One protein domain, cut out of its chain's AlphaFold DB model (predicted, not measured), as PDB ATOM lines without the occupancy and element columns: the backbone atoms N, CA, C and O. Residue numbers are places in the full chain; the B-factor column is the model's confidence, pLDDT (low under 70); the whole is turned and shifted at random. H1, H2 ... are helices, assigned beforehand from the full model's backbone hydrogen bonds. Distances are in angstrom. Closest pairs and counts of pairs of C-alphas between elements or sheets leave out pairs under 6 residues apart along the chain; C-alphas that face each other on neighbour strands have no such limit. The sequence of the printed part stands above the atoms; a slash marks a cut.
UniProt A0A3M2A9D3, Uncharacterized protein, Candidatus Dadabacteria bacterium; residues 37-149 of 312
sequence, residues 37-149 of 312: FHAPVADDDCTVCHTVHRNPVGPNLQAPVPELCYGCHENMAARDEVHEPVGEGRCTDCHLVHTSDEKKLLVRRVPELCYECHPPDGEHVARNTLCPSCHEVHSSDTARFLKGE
ATOM      1  N   PHE A  37      10.058  -3.434 -20.479       93.12
ATOM      2  CA  PHE A  37      11.485  -3.262 -20.250       93.12
ATOM      3  C   PHE A  37      12.154  -2.713 -21.502       93.12
ATOM      4  O   PHE A  37      11.815  -3.092 -22.628       93.12
ATOM      5  N   HIS A  38      13.117  -1.820 -21.306       93.19
ATOM      6  CA  HIS A  38      14.069  -1.497 -22.352       93.19
ATOM      7  C   HIS A  38      14.969  -2.707 -22.600       93.19
ATOM      8  O   HIS A  38      15.376  -3.354 -21.641       93.19
ATOM      9  N   ALA A  39      15.283  -3.015 -23.860       93.44
ATOM     10  CA  ALA A  39      15.993  -4.246 -24.209       93.44
ATOM     11  C   ALA A  39      17.314  -4.439 -23.431       93.44
ATOM     12  O   ALA A  39      17.434  -5.476 -22.789       93.44
ATOM     13  N   PRO A  40      18.223  -3.442 -23.322       91.62
ATOM     14  CA  PRO A  40      19.441  -3.614 -22.523       91.62
ATOM     15  C   PRO A  40      19.181  -3.940 -21.050       91.62
ATOM     16  O   PRO A  40      19.966  -4.629 -20.414       91.62
ATOM     17  N   VAL A  41      18.064  -3.458 -20.500       90.38
ATOM     18  CA  VAL A  41      17.666  -3.749 -19.119       90.38
ATOM     19  C   VAL A  41      17.040  -5.134 -18.993       90.38
ATOM     20  O   VAL A  41      17.274  -5.806 -17.998       90.38
ATOM     21  N   ALA A  42      16.262  -5.573 -19.983       89.56
ATOM     22  CA  ALA A  42      15.724  -6.933 -20.019       89.56
ATOM     23  C   ALA A  42      16.833  -7.995 -20.118       89.56
ATOM     24  O   ALA A  42      16.660  -9.100 -19.608       89.56
ATOM     25  N   ASP A  43      17.956  -7.634 -20.744       90.69
ATOM     26  CA  ASP A  43      19.108  -8.506 -20.982       90.69
ATOM     27  C   ASP A  43      20.215  -8.365 -19.912       90.69
ATOM     28  O   ASP A  43      21.303  -8.914 -20.078       90.69
ATOM     29  N   ASP A  44      19.963  -7.626 -18.823       87.75
ATOM     30  CA  ASP A  44      20.925  -7.321 -17.746       87.75
ATOM     31  C   ASP A  44      22.231  -6.625 -18.207       87.75
ATOM     32  O   ASP A  44      23.212  -6.536 -17.459       87.75
ATOM     33  N   ASP A  45      22.252  -6.044 -19.407       88.94
ATOM     34  CA  ASP A  45      23.410  -5.339 -19.955       88.94
ATOM     35  C   ASP A  45      23.423  -3.869 -19.521       88.94
ATOM     36  O   ASP A  45      23.219  -2.931 -20.290       88.94
ATOM     37  N   CYS A  46      23.675  -3.644 -18.234       86.19
ATOM     38  CA  CYS A  46      23.721  -2.293 -17.673       86.19
ATOM     39  C   CYS A  46      24.857  -1.439 -18.271       86.19
ATOM     40  O   CYS A  46      24.800  -0.206 -18.233       86.19
ATOM     41  N   THR A  47      25.914  -2.077 -18.781       88.88
ATOM     42  CA  THR A  47      27.186  -1.413 -19.105       88.88
ATOM     43  C   THR A  47      27.209  -0.706 -20.453       88.88
ATOM     44  O   THR A  47      28.073   0.147 -20.669       88.88
ATOM     45  N   VAL A  48      26.237  -0.981 -21.330       90.00
ATOM     46  CA  VAL A  48      26.077  -0.230 -22.589       90.00
ATOM     47  C   VAL A  48      25.667   1.217 -22.340       90.00
ATOM     48  O   VAL A  48      26.067   2.107 -23.085       90.00
ATOM     49  N   CYS A  49      24.914   1.462 -21.265       88.94
ATOM     50  CA  CYS A  49      24.473   2.799 -20.881       88.94
ATOM     51  C   CYS A  49      25.298   3.367 -19.735       88.94
ATOM     52  O   CYS A  49      25.626   4.552 -19.760       88.94
ATOM     53  N   HIS A  50      25.637   2.544 -18.740       87.88
ATOM     54  CA  HIS A  50      26.308   2.992 -17.529       87.88
ATOM     55  C   HIS A  50      27.806   2.706 -17.520       87.88
ATOM     56  O   HIS A  50      28.264   1.654 -17.955       87.88
ATOM     57  N   THR A  51      28.564   3.620 -16.918       84.25
ATOM     58  CA  THR A  51      29.955   3.377 -16.523       84.25
ATOM     59  C   THR A  51      30.047   3.121 -15.019       84.25
ATOM     60  O   THR A  51      29.281   3.658 -14.221       84.25
ATOM     61  N   VAL A  52      30.991   2.277 -14.608       75.56
ATOM     62  CA  VAL A  52      31.242   1.955 -13.190       75.56
ATOM     63  C   VAL A  52      32.257   2.901 -12.541       75.56
ATOM     64  O   VAL A  52      32.474   2.853 -11.330       75.56
ATOM     65  N   HIS A  53      32.860   3.793 -13.329       71.75
ATOM     66  CA  HIS A  53      33.742   4.848 -12.849       71.75
ATOM     67  C   HIS A  53      33.029   6.199 -12.887       71.75
ATOM     68  O   HIS A  53      32.229   6.467 -13.778       71.75
ATOM     69  N   ARG A  54      33.310   7.055 -11.897       58.72
ATOM     70  CA  ARG A  54      32.663   8.364 -11.748       58.72
ATOM     71  C   ARG A  54      32.889   9.201 -13.011       58.72
ATOM     72  O   ARG A  54      34.007   9.651 -13.254       58.72
ATOM     73  N   ASN A  55      31.824   9.428 -13.776       56.31
ATOM     74  CA  ASN A  55      31.838  10.356 -14.900       56.31
ATOM     75  C   ASN A  55      31.600  11.784 -14.361       56.31
ATOM     76  O   ASN A  55      30.708  11.970 -13.530       56.31
ATOM     77  N   PRO A  56      32.385  12.801 -14.761       56.56
ATOM     78  CA  PRO A  56      32.113  14.193 -14.399       56.56
ATOM     79  C   PRO A  56      30.807  14.761 -14.990       56.56
ATOM     80  O   PRO A  56      30.382  15.832 -14.558       56.56
ATOM     81  N   VAL A  57      30.154  14.071 -15.935       52.03
ATOM     82  CA  VAL A  57      28.921  14.523 -16.602       52.03
ATOM     83  C   VAL A  57      27.735  13.628 -16.211       52.03
ATOM     84  O   VAL A  57      27.503  12.590 -16.819       52.03
ATOM     85  N   GLY A  58      26.963  14.033 -15.196       59.53
ATOM     86  CA  GLY A  58      25.651  13.440 -14.887       59.53
ATOM     87  C   GLY A  58      25.661  12.066 -14.187       59.53
ATOM     88  O   GLY A  58      26.692  11.654 -13.649       59.53
ATOM     89  N   PRO A  59      24.506  11.359 -14.114       63.00
ATOM     90  CA  PRO A  59      24.466   9.959 -13.666       63.00
ATOM     91  C   PRO A  59      25.497   9.171 -14.478       63.00
ATOM     92  O   PRO A  59      25.702   9.511 -15.631       63.00
ATOM     93  N   ASN A  60      26.180   8.183 -13.891       80.88
ATOM     94  CA  ASN A  60      27.326   7.504 -14.512       80.88
ATOM     95  C   ASN A  60      26.964   6.861 -15.868       80.88
ATOM     96  O   ASN A  60      26.677   5.668 -15.921       80.88
ATOM     97  N   LEU A  61      26.954   7.638 -16.946       86.25
ATOM     98  CA  LEU A  61      26.577   7.240 -18.294       86.25
ATOM     99  C   LEU A  61      27.820   7.185 -19.178       86.25
ATOM    100  O   LEU A  61      28.785   7.915 -18.944       86.25
ATOM    101  N   GLN A  62      27.800   6.326 -20.193       89.00
ATOM    102  CA  GLN A  62      28.889   6.202 -21.169       89.00
ATOM    103  C   GLN A  62      28.984   7.424 -22.098       89.00
ATOM    104  O   GLN A  62      30.064   7.757 -22.578       89.00
ATOM    105  N   ALA A  63      27.864   8.118 -22.320       89.81
ATOM    106  CA  ALA A  63      27.763   9.335 -23.119       89.81
ATOM    107  C   ALA A  63      26.604  10.216 -22.605       89.81
ATOM    108  O   ALA A  63      25.703   9.700 -21.933       89.81
ATOM    109  N   PRO A  64      26.605  11.530 -22.892       88.75
ATOM    110  CA  PRO A  64      25.438  12.376 -22.660       88.75
ATOM    111  C   PRO A  64      24.235  11.938 -23.512       88.75
ATOM    112  O   PRO A  64      24.374  11.231 -24.509       88.75
ATOM    113  N   VAL A  65      23.035  12.339 -23.094       88.88
ATOM    114  CA  VAL A  65      21.816  12.230 -23.907       88.88
ATOM    115  C   VAL A  65      21.744  13.491 -24.779       88.88
ATOM    116  O   VAL A  65      21.924  14.580 -24.229       88.88
ATOM    117  N   PRO A  66      21.469  13.377 -26.093       92.94
ATOM    118  CA  PRO A  66      20.922  12.208 -26.788       92.94
ATOM    119  C   PRO A  66      21.954  11.281 -27.451       92.94
ATOM    120  O   PRO A  66      21.563  10.238 -27.976       92.94
ATOM    121  N   GLU A  67      23.249  11.601 -27.418       92.94
ATOM    122  CA  GLU A  67      24.306  10.823 -28.082       92.94
ATOM    123  C   GLU A  67      24.304   9.354 -27.650       92.94
ATOM    124  O   GLU A  67      24.455   8.460 -28.483       92.94
ATOM    125  N   LEU A  68      24.062   9.099 -26.363       92.06
ATOM    126  CA  LEU A  68      23.930   7.750 -25.826       92.06
ATOM    127  C   LEU A  68      22.805   6.966 -26.510       92.06
ATOM    128  O   LEU A  68      22.980   5.806 -26.873       92.06
ATOM    129  N   CYS A  69      21.651   7.605 -26.703       93.25
ATOM    130  CA  CYS A  69      20.487   6.988 -27.327       93.25
ATOM    131  C   CYS A  69      20.763   6.688 -28.803       93.25
ATOM    132  O   CYS A  69      20.422   5.609 -29.287       93.25
ATOM    133  N   TYR A  70      21.425   7.612 -29.501       94.75
ATOM    134  CA  TYR A  70      21.770   7.459 -30.915       94.75
ATOM    135  C   TYR A  70      22.881   6.437 -31.186       94.75
ATOM    136  O   TYR A  70      23.078   6.037 -32.330       94.75
ATOM    137  N   GLY A  71      23.573   5.958 -30.147       93.69
ATOM    138  CA  GLY A  71      24.492   4.824 -30.265       93.69
ATOM    139  C   GLY A  71      23.799   3.524 -30.699       93.69
ATOM    140  O   GLY A  71      24.448   2.653 -31.270       93.69
ATOM    141  N   CYS A  72      22.488   3.402 -30.453       95.00
ATOM    142  CA  CYS A  72      21.678   2.243 -30.848       95.00
ATOM    143  C   CYS A  72      20.433   2.615 -31.667       95.00
ATOM    144  O   CYS A  72      20.015   1.848 -32.533       95.00
ATOM    145  N   HIS A  73      19.811   3.762 -31.393       94.62
ATOM    146  CA  HIS A  73      18.634   4.234 -32.118       94.62
ATOM    147  C   HIS A  73      19.026   5.152 -33.274       94.62
ATOM    148  O   HIS A  73      20.010   5.880 -33.198       94.62
ATOM    149  N   GLU A  74      18.224   5.163 -34.339       94.00
ATOM    150  CA  GLU A  74      18.388   6.156 -35.402       94.00
ATOM    151  C   GLU A  74      18.345   7.578 -34.830       94.00
ATOM    152  O   GLU A  74      17.666   7.841 -33.832       94.00
ATOM    153  N   ASN A  75      19.047   8.509 -35.481       93.81
ATOM    154  CA  ASN A  75      18.987   9.912 -35.102       93.81
ATOM    155  C   ASN A  75      17.586  10.469 -35.395       93.81
ATOM    156  O   ASN A  75      17.264  10.879 -36.510       93.81
ATOM    157  N   MET A  76      16.760  10.499 -34.353       93.00
ATOM    158  CA  MET A  76      15.374  10.947 -34.420       93.00
ATOM    159  C   MET A  76      15.241  12.462 -34.636       93.00
ATOM    160  O   MET A  76      14.139  12.929 -34.916       93.00
ATOM    161  N   ALA A  77      16.336  13.222 -34.556       93.12
ATOM    162  CA  ALA A  77      16.398  14.656 -34.833       93.12
ATOM    163  C   ALA A  77      16.925  14.983 -36.248       93.12
ATOM    164  O   ALA A  77      17.283  16.125 -36.517       93.12
ATOM    165  N   ALA A  78      17.015  13.998 -37.151       91.69
ATOM    166  CA  ALA A  78      17.666  14.170 -38.455       91.69
ATOM    167  C   ALA A  78      16.757  14.644 -39.609       91.69
ATOM    168  O   ALA A  78      17.255  14.819 -40.719       91.69
ATOM    169  N   ARG A  79      15.445  14.806 -39.388       93.31
ATOM    170  CA  ARG A  79      14.482  15.246 -40.422       93.31
ATOM    171  C   ARG A  79      14.180  16.741 -40.320       93.31
ATOM    172  O   ARG A  79      14.555  17.374 -39.340       93.31
ATOM    173  N   ASP A  80      13.473  17.270 -41.315       92.25
ATOM    174  CA  ASP A  80      13.212  18.709 -41.468       92.25
ATOM    175  C   ASP A  80      12.478  19.325 -40.267       92.25
ATOM    176  O   ASP A  80      12.910  20.330 -39.703       92.25
ATOM    177  N   GLU A  81      11.363  18.722 -39.855       95.12
ATOM    178  CA  GLU A  81      10.574  19.184 -38.717       95.12
ATOM    179  C   GLU A  81      10.898  18.306 -37.512       95.12
ATOM    180  O   GLU A  81      10.519  17.134 -37.481       95.12
ATOM    181  N   VAL A  82      11.573  18.867 -36.509       96.19
ATOM    182  CA  VAL A  82      11.956  18.164 -35.275       96.19
ATOM    183  C   VAL A  82      11.110  18.658 -34.109       96.19
ATOM    184  O   VAL A  82      10.966  19.861 -33.889       96.19
ATOM    185  N   HIS A  83      10.528  17.727 -33.356       96.56
ATOM    186  CA  HIS A  83       9.760  18.042 -32.162       96.56
ATOM    187  C   HIS A  83      10.719  18.617 -31.118       96.56
ATOM    188  O   HIS A  83      11.736  17.994 -30.833       96.56
ATOM    189  N   GLU A  84      10.420  19.786 -30.548       95.56
ATOM    190  CA  GLU A  84      11.373  20.554 -29.725       95.56
ATOM    191  C   GLU A  84      12.080  19.702 -28.645       95.56
ATOM    192  O   GLU A  84      13.307  19.634 -28.682       95.56
ATOM    193  N   PRO A  85      11.371  18.950 -27.773       95.75
ATOM    194  CA  PRO A  85      11.994  18.002 -26.849       95.75
ATOM    195  C   PRO A  85      13.022  17.042 -27.468       95.75
ATOM    196  O   PRO A  85      14.019  16.727 -26.830       95.75
ATOM    197  N   VAL A  86      12.811  16.577 -28.701       96.25
ATOM    198  CA  VAL A  86      13.762  15.705 -29.407       96.25
ATOM    199  C   VAL A  86      14.970  16.495 -29.902       96.25
ATOM    200  O   VAL A  86      16.098  16.028 -29.749       96.25
ATOM    201  N   GLY A  87      14.757  17.700 -30.439       94.88
ATOM    202  CA  GLY A  87      15.839  18.589 -30.874       94.88
ATOM    203  C   GLY A  87      16.737  19.049 -29.722       94.88
ATOM    204  O   GLY A  87      17.937  19.224 -29.907       94.88
ATOM    205  N   GLU A  88      16.173  19.170 -28.522       95.19
ATOM    206  CA  GLU A  88      16.894  19.518 -27.293       95.19
ATOM    207  C   GLU A  88      17.463  18.299 -26.546       95.19
ATOM    208  O   GLU A  88      18.031  18.445 -25.465       95.19
ATOM    209  N   GLY A  89      17.302  17.084 -27.082       93.69
ATOM    210  CA  GLY A  89      17.800  15.864 -26.445       93.69
ATOM    211  C   GLY A  89      17.072  15.482 -25.153       93.69
ATOM    212  O   GLY A  89      17.555  14.644 -24.394       93.69
ATOM    213  N   ARG A  90      15.888  16.041 -24.887       93.94
ATOM    214  CA  ARG A  90      15.059  15.727 -23.714       93.94
ATOM    215  C   ARG A  90      14.265  14.428 -23.898       93.94
ATOM    216  O   ARG A  90      13.056  14.372 -23.688       93.94
ATOM    217  N   CYS A  91      14.942  13.347 -24.292       93.50
ATOM    218  CA  CYS A  91      14.321  12.043 -24.556       93.50
ATOM    219  C   CYS A  91      13.543  11.515 -23.336       93.50
ATOM    220  O   CYS A  91      12.499  10.875 -23.475       93.50
ATOM    221  N   THR A  92      14.045  11.814 -22.136       92.75
ATOM    222  CA  THR A  92      13.498  11.342 -20.860       92.75
ATOM    223  C   THR A  92      12.273  12.106 -20.368       92.75
ATOM    224  O   THR A  92      11.658  11.682 -19.394       92.75
ATOM    225  N   ASP A  93      11.884  13.195 -21.037       94.06
ATOM    226  CA  ASP A  93      10.623  13.887 -20.739       94.06
ATOM    227  C   ASP A  93       9.417  13.036 -21.160       94.06
ATOM    228  O   ASP A  93       8.333  13.156 -20.597       94.06
ATOM    229  N   CYS A  94       9.604  12.168 -22.161       95.06
ATOM    230  CA  CYS A  94       8.556  11.311 -22.714       95.06
ATOM    231  C   CYS A  94       8.816   9.821 -22.485       95.06
ATOM    232  O   CYS A  94       7.853   9.065 -22.342       95.06
ATOM    233  N   HIS A  95      10.082   9.392 -22.436       94.81
ATOM    234  CA  HIS A  95      10.458   7.989 -22.278       94.81
ATOM    235  C   HIS A  95      11.147   7.698 -20.942       94.81
ATOM    236  O   HIS A  95      12.101   8.360 -20.544       94.81
ATOM    237  N   LEU A  96      10.726   6.626 -20.281       92.50
ATOM    238  CA  LEU A  96      11.507   5.945 -19.261       92.50
ATOM    239  C   LEU A  96      12.564   5.065 -19.942       92.50
ATOM    240  O   LEU A  96      12.316   4.452 -20.975       92.50
ATOM    241  N   VAL A  97      13.762   5.002 -19.366       90.50
ATOM    242  CA  VAL A  97      14.918   4.331 -19.995       90.50
ATOM    243  C   VAL A  97      15.167   2.915 -19.485       90.50
ATOM    244  O   VAL A  97      15.928   2.175 -20.105       90.50
ATOM    245  N   HIS A  98      14.534   2.537 -18.371       90.94
ATOM    246  CA  HIS A  98      14.641   1.195 -17.798       90.94
ATOM    247  C   HIS A  98      13.350   0.409 -17.975       90.94
ATOM    248  O   HIS A  98      13.311  -0.549 -18.745       90.94
ATOM    249  N   THR A  99      12.290   0.826 -17.282       91.94
ATOM    250  CA  THR A  99      10.988   0.164 -17.325       91.94
ATOM    251  C   THR A  99       9.842   1.169 -17.306       91.94
ATOM    252  O   THR A  99      10.014   2.293 -16.841       91.94
ATOM    253  N   SER A 100       8.678   0.769 -17.823       93.00
ATOM    254  CA  SER A 100       7.414   1.509 -17.727       93.00
ATOM    255  C   SER A 100       6.231   0.548 -17.717       93.00
ATOM    256  O   SER A 100       6.304  -0.532 -18.294       93.00
ATOM    257  N   ASP A 101       5.104   0.953 -17.142       93.62
ATOM    258  CA  ASP A 101       3.832   0.252 -17.344       93.62
ATOM    259  C   ASP A 101       3.195   0.553 -18.707       93.62
ATOM    260  O   ASP A 101       2.340  -0.194 -19.188       93.62
ATOM    261  N   GLU A 102       3.685   1.584 -19.393       94.50
ATOM    262  CA  GLU A 102       3.209   1.996 -20.704       94.50
ATOM    263  C   GLU A 102       4.081   1.441 -21.832       94.50
ATOM    264  O   GLU A 102       5.316   1.403 -21.772       94.50
ATOM    265  N   LYS A 103       3.423   1.035 -22.924       92.50
ATOM    266  CA  LYS A 103       4.108   0.557 -24.133       92.50
ATOM    267  C   LYS A 103       5.085   1.610 -24.645       92.50
ATOM    268  O   LYS A 103       4.841   2.805 -24.530       92.50
ATOM    269  N   LYS A 104       6.164   1.149 -25.289       93.62
ATOM    270  CA  LYS A 104       7.248   2.016 -25.799       93.62
ATOM    271  C   LYS A 104       7.931   2.836 -24.699       93.62
ATOM    272  O   LYS A 104       8.566   3.842 -24.995       93.62
ATOM    273  N   LEU A 105       7.822   2.370 -23.454       94.62
ATOM    274  CA  LEU A 105       8.433   2.976 -22.284       94.62
ATOM    275  C   LEU A 105       8.003   4.421 -22.060       94.62
ATOM    276  O   LEU A 105       8.809   5.240 -21.649       94.62
ATOM    277  N   LEU A 106       6.757   4.771 -22.361       95.19
ATOM    278  CA  LEU A 106       6.306   6.140 -22.144       95.19
ATOM    279  C   LEU A 106       6.183   6.440 -20.647       95.19
ATOM    280  O   LEU A 106       5.843   5.559 -19.862       95.19
ATOM    281  N   VAL A 107       6.435   7.682 -20.241       94.56
ATOM    282  CA  VAL A 107       6.247   8.110 -18.841       94.56
ATOM    283  C   VAL A 107       4.766   8.141 -18.445       94.56
ATOM    284  O   VAL A 107       4.440   8.033 -17.264       94.56
ATOM    285  N   ARG A 108       3.867   8.280 -19.431       94.12
ATOM    286  CA  ARG A 108       2.403   8.240 -19.298       94.12
ATOM    287  C   ARG A 108       1.763   7.717 -20.586       94.12
ATOM    288  O   ARG A 108       2.354   7.804 -21.662       94.12
ATOM    289  N   ARG A 109       0.533   7.208 -20.490       93.31
ATOM    290  CA  ARG A 109      -0.258   6.801 -21.660       93.31
ATOM    291  C   ARG A 109      -0.574   7.975 -22.591       93.31
ATOM    292  O   ARG A 109      -0.661   9.127 -22.176       93.31
ATOM    293  N   VAL A 110      -0.767   7.659 -23.869       91.62
ATOM    294  CA  VAL A 110      -1.288   8.587 -24.883       91.62
ATOM    295  C   VAL A 110      -2.820   8.506 -24.862       91.62
ATOM    296  O   VAL A 110      -3.348   7.392 -24.896       91.62
ATOM    297  N   PRO A 111      -3.541   9.642 -24.881       91.25
ATOM    298  CA  PRO A 111      -3.065  10.996 -25.189       91.25
ATOM    299  C   PRO A 111      -2.629  11.845 -23.984       91.25
ATOM    300  O   PRO A 111      -2.196  12.974 -24.187       91.25
ATOM    301  N   GLU A 112      -2.719  11.340 -22.754       91.38
ATOM    302  CA  GLU A 112      -2.449  12.115 -21.537       91.38
ATOM    303  C   GLU A 112      -1.045  12.721 -21.517       91.38
ATOM    304  O   GLU A 112      -0.911  13.891 -21.172       91.38
ATOM    305  N   LEU A 113      -0.036  11.971 -21.970       93.50
ATOM    306  CA  LEU A 113       1.330  12.472 -22.137       93.50
ATOM    307  C   LEU A 113       1.387  13.731 -23.013       93.50
ATOM    308  O   LEU A 113       2.057  14.707 -22.697       93.50
ATOM    309  N   CYS A 114       0.657  13.724 -24.129       92.50
ATOM    310  CA  CYS A 114       0.643  14.845 -25.063       92.50
ATOM    311  C   CYS A 114      -0.031  16.077 -24.445       92.50
ATOM    312  O   CYS A 114       0.339  17.206 -24.764       92.50
ATOM    313  N   TYR A 115      -1.010  15.864 -23.563       91.88
ATOM    314  CA  TYR A 115      -1.814  16.925 -22.952       91.88
ATOM    315  C   TYR A 115      -1.131  17.686 -21.826       91.88
ATOM    316  O   TYR A 115      -1.656  18.693 -21.358       91.88
ATOM    317  N   GLU A 116       0.068  17.265 -21.440       92.12
ATOM    318  CA  GLU A 116       0.920  18.038 -20.538       92.12
ATOM    319  C   GLU A 116       1.394  19.348 -21.170       92.12
ATOM    320  O   GLU A 116       1.673  20.309 -20.456       92.12
ATOM    321  N   CYS A 117       1.456  19.404 -22.506       93.69
ATOM    322  CA  CYS A 117       1.886  20.592 -23.242       93.69
ATOM    323  C   CYS A 117       0.911  21.006 -24.355       93.69
ATOM    324  O   CYS A 117       0.754  22.197 -24.622       93.69
ATOM    325  N   HIS A 118       0.239  20.056 -25.010       90.69
ATOM    326  CA  HIS A 118      -0.686  20.343 -26.105       90.69
ATOM    327  C   HIS A 118      -2.141  20.385 -25.625       90.69
ATOM    328  O   HIS A 118      -2.570  19.495 -24.896       90.69
ATOM    329  N   PRO A 119      -2.949  21.365 -26.061       87.44
ATOM    330  CA  PRO A 119      -4.363  21.400 -25.717       87.44
ATOM    331  C   PRO A 119      -5.098  20.110 -26.126       87.44
ATOM    332  O   PRO A 119      -4.861  19.608 -27.228       87.44
ATOM    333  N   PRO A 120      -6.009  19.593 -25.283       83.19
ATOM    334  CA  PRO A 120      -6.769  18.393 -25.601       83.19
ATOM    335  C   PRO A 120      -7.612  18.498 -26.874       83.19
ATOM    336  O   PRO A 120      -8.328  19.480 -27.075       83.19
ATOM    337  N   ASP A 121      -7.611  17.432 -27.679       77.38
ATOM    338  CA  ASP A 121      -8.574  17.225 -28.765       77.38
ATOM    339  C   ASP A 121      -9.671  16.256 -28.305       77.38
ATOM    340  O   ASP A 121      -9.547  15.032 -28.399       77.38
ATOM    341  N   GLY A 122     -10.767  16.806 -27.785       69.44
ATOM    342  CA  GLY A 122     -11.865  15.998 -27.254       69.44
ATOM    343  C   GLY A 122     -12.590  15.140 -28.298       69.44
ATOM    344  O   GLY A 122     -13.124  14.088 -27.944       69.44
ATOM    345  N   GLU A 123     -12.616  15.539 -29.576       71.19
ATOM    346  CA  GLU A 123     -13.423  14.850 -30.593       71.19
ATOM    347  C   GLU A 123     -12.697  13.626 -31.168       71.19
ATOM    348  O   GLU A 123     -13.318  12.571 -31.336       71.19
ATOM    349  N   HIS A 124     -11.379  13.711 -31.381       73.69
ATOM    350  CA  HIS A 124     -10.578  12.546 -31.775       73.69
ATOM    351  C   HIS A 124     -10.382  11.557 -30.619       73.69
ATOM    352  O   HIS A 124     -10.452  10.343 -30.842       73.69
ATOM    353  N   VAL A 125     -10.272  12.034 -29.372       69.94
ATOM    354  CA  VAL A 125     -10.220  11.152 -28.190       69.94
ATOM    355  C   VAL A 125     -11.511  10.372 -27.998       69.94
ATOM    356  O   VAL A 125     -11.454   9.163 -27.784       69.94
ATOM    357  N   ALA A 126     -12.675  11.011 -28.150       74.25
ATOM    358  CA  ALA A 126     -13.966  10.328 -28.042       74.25
ATOM    359  C   ALA A 126     -14.130   9.170 -29.048       74.25
ATOM    360  O   ALA A 126     -14.976   8.297 -28.862       74.25
ATOM    361  N   ARG A 127     -13.316   9.150 -30.111       73.62
ATOM    362  CA  ARG A 127     -13.294   8.114 -31.153       73.62
ATOM    363  C   ARG A 127     -12.076   7.191 -31.068       73.62
ATOM    364  O   ARG A 127     -11.800   6.483 -32.033       73.62
ATOM    365  N   ASN A 128     -11.331   7.207 -29.959       78.44
ATOM    366  CA  ASN A 128     -10.078   6.460 -29.778       78.44
ATOM    367  C   ASN A 128      -9.029   6.723 -30.879       78.44
ATOM    368  O   ASN A 128      -8.198   5.867 -31.180       78.44
ATOM    369  N   THR A 129      -9.056   7.905 -31.496       84.94
ATOM    370  CA  THR A 129      -8.047   8.317 -32.475       84.94
ATOM    371  C   THR A 129      -6.915   9.020 -31.735       84.94
ATOM    372  O   THR A 129      -7.093  10.110 -31.200       84.94
ATOM    373  N   LEU A 130      -5.747   8.376 -31.671       88.25
ATOM    374  CA  LEU A 130      -4.584   8.897 -30.949       88.25
ATOM    375  C   LEU A 130      -3.751   9.826 -31.835       88.25
ATOM    376  O   LEU A 130      -3.616   9.575 -33.031       88.25
ATOM    377  N   CYS A 131      -3.109  10.838 -31.251       89.94
ATOM    378  CA  CYS A 131      -2.255  11.802 -31.961       89.94
ATOM    379  C   CYS A 131      -1.226  11.126 -32.898       89.94
ATOM    380  O   CYS A 131      -1.129  11.526 -34.063       89.94
ATOM    381  N   PRO A 132      -0.524  10.045 -32.478       91.31
ATOM    382  CA  PRO A 132       0.450   9.352 -33.323       91.31
ATOM    383  C   PRO A 132      -0.150   8.567 -34.500       91.31
ATOM    384  O   PRO A 132       0.591   7.973 -35.282       91.31
ATOM    385  N   SER A 133      -1.478   8.508 -34.643       88.38
ATOM    386  CA  SER A 133      -2.109   7.973 -35.858       88.38
ATOM    387  C   SER A 133      -1.911   8.915 -37.049       88.38
ATOM    388  O   SER A 133      -1.699   8.455 -38.173       88.38
ATOM    389  N   CYS A 134      -1.876  10.223 -36.773       89.06
ATOM    390  CA  CYS A 134      -1.699  11.273 -37.765       89.06
ATOM    391  C   CYS A 134      -0.305  11.901 -37.716       89.06
ATOM    392  O   CYS A 134       0.173  12.317 -38.771       89.06
ATOM    393  N   HIS A 135       0.342  11.950 -36.544       92.25
ATOM    394  CA  HIS A 135       1.599  12.671 -36.328       92.25
ATOM    395  C   HIS A 135       2.818  11.765 -36.071       92.25
ATOM    396  O   HIS A 135       2.722  10.805 -35.306       92.25
ATOM    397  N   GLU A 136       3.977  12.076 -36.656       93.25
ATOM    398  CA  GLU A 136       5.278  11.574 -36.198       93.25
ATOM    399  C   GLU A 136       5.781  12.400 -35.013       93.25
ATOM    400  O   GLU A 136       6.098  13.574 -35.145       93.25
ATOM    401  N   VAL A 137       5.864  11.777 -33.840       93.69
ATOM    402  CA  VAL A 137       6.092  12.482 -32.565       93.69
ATOM    403  C   VAL A 137       7.541  12.903 -32.319       93.69
ATOM    404  O   VAL A 137       7.793  13.670 -31.397       93.69
ATOM    405  N   HIS A 138       8.487  12.408 -33.121       95.81
ATOM    406  CA  HIS A 138       9.894  12.792 -33.011       95.81
ATOM    407  C   HIS A 138      10.286  13.802 -34.081       95.81
ATOM    408  O   HIS A 138      10.684  14.920 -33.769       95.81
ATOM    409  N   SER A 139      10.165  13.402 -35.347       94.56
ATOM    410  CA  SER A 139      10.450  14.263 -36.484       94.56
ATOM    411  C   SER A 139       9.776  13.776 -37.769       94.56
ATOM    412  O   SER A 139       9.478  12.585 -37.937       94.56
ATOM    413  N   SER A 140       9.516  14.704 -38.689       93.81
ATOM    414  CA  SER A 140       8.836  14.453 -39.964       93.81
ATOM    415  C   SER A 140       9.438  15.296 -41.082       93.81
ATOM    416  O   SER A 140       9.906  16.403 -40.849       93.81
ATOM    417  N   ASP A 141       9.324  14.805 -42.312       92.19
ATOM    418  CA  ASP A 141       9.626  15.574 -43.528       92.19
ATOM    419  C   ASP A 141       8.443  16.473 -43.940       92.19
ATOM    420  O   ASP A 141       8.414  17.063 -45.018       92.19
ATOM    421  N   THR A 142       7.385  16.523 -43.123       90.12
ATOM    422  CA  THR A 142       6.183  17.303 -43.412       90.12
ATOM    423  C   THR A 142       5.821  18.229 -42.263       90.12
ATOM    424  O   THR A 142       5.854  17.860 -41.085       90.12
ATOM    425  N   ALA A 143       5.390  19.435 -42.633       87.94
ATOM    426  CA  ALA A 143       4.965  20.460 -41.693       87.94
ATOM    427  C   ALA A 143       3.915  19.937 -40.704       87.94
ATOM    428  O   ALA A 143       2.973  19.228 -41.081       87.94
ATOM    429  N   ARG A 144       4.018  20.390 -39.449       88.38
ATOM    430  CA  ARG A 144       3.133  19.969 -38.345       88.38
ATOM    431  C   ARG A 144       3.206  18.467 -38.066       88.38
ATOM    432  O   ARG A 144       2.227  17.892 -37.589       88.38
ATOM    433  N   PHE A 145       4.348  17.849 -38.346       93.00
ATOM    434  CA  PHE A 145       4.636  16.468 -37.985       93.00
ATOM    435  C   PHE A 145       3.710  15.436 -38.623       93.00
ATOM    436  O   PHE A 145       3.493  14.392 -38.031       93.00
ATOM    437  N   LEU A 146       3.107  15.679 -39.788       90.00
ATOM    438  CA  LEU A 146       2.159  14.710 -40.347       90.00
ATOM    439  C   LEU A 146       2.861  13.426 -40.821       90.00
ATOM    440  O   LEU A 146       4.011  13.423 -41.260       90.00
ATOM    441  N   LYS A 147       2.158  12.296 -40.735       88.56
ATOM    442  CA  LYS A 147       2.599  11.035 -41.337       88.56
ATOM    443  C   LYS A 147       2.294  11.060 -42.825       88.56
ATOM    444  O   LYS A 147       1.147  10.835 -43.223       88.56
ATOM    445  N   GLY A 148       3.325  11.297 -43.628       84.81
ATOM    446  CA  GLY A 148       3.216  11.394 -45.079       84.81
ATOM    447  C   GLY A 148       2.401  12.602 -45.544       84.81
ATOM    448  O   GLY A 148       2.132  13.538 -44.796       84.81
ATOM    449  N   GLU A 149       2.005  12.581 -46.814       84.06
ATOM    450  CA  GLU A 149       1.241  13.672 -47.415       84.06
ATOM    451  C   GLU A 149      -0.140  13.825 -46.747       84.06
ATOM    452  O   GLU A 149      -0.823  12.843 -46.438       84.06
TER     453      GLU A 149
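What this domain is: This is residues 37 to 149 of the 312 residues of an uncharacterized protein of Candidatus Dadabacteria bacterium (UniProt A0A3M2A9D3). What shape is this? It has little regular structure: an elongated, winding run of loops with five short helices dotted along it, the loop round His 53 at one end and H4 at the other. What builds it? The 113 printed residues include H1 to H5 in that order, and no named strand; the class is all helix, on only 20 residues. It is only just loose, close to compact, with a radius of gyration of the C-alphas of 16.0 A and spans of 51, 31 and 22 A.

How they stand to each other: Do the helices meet? H1, residues 39 to 42, H2, 67 to 70, H3, 84 to 87, H4, 122 to 125, and H5, 131 to 134, touch no helix. H4 and H5 are only just apart, at 8.4 A between closest C-alphas. What do backbones show? Each helix is too short for an O i to N i+4 pair; its one O i to N i+3 pair is within hydrogen-bond range except in H4. Residues 81 to 82 pair antiparallel with 139 to 140.

Where its parts are: Where does H1 begin? C-alpha 39 is at (15.993, -4.246, -24.209). Where does H5 end? C-alpha 134 is at (-1.699, 11.273, -37.765), 5.9 A from C-alpha 131.

The domain as a whole: Which links are long? H1 to H2, H2 to H3 and H3 to H4; H4 to H5 is tight, and the printed part has no cut. Where is confidence low? Residues 54 to 59, 122 and 125 are under 70.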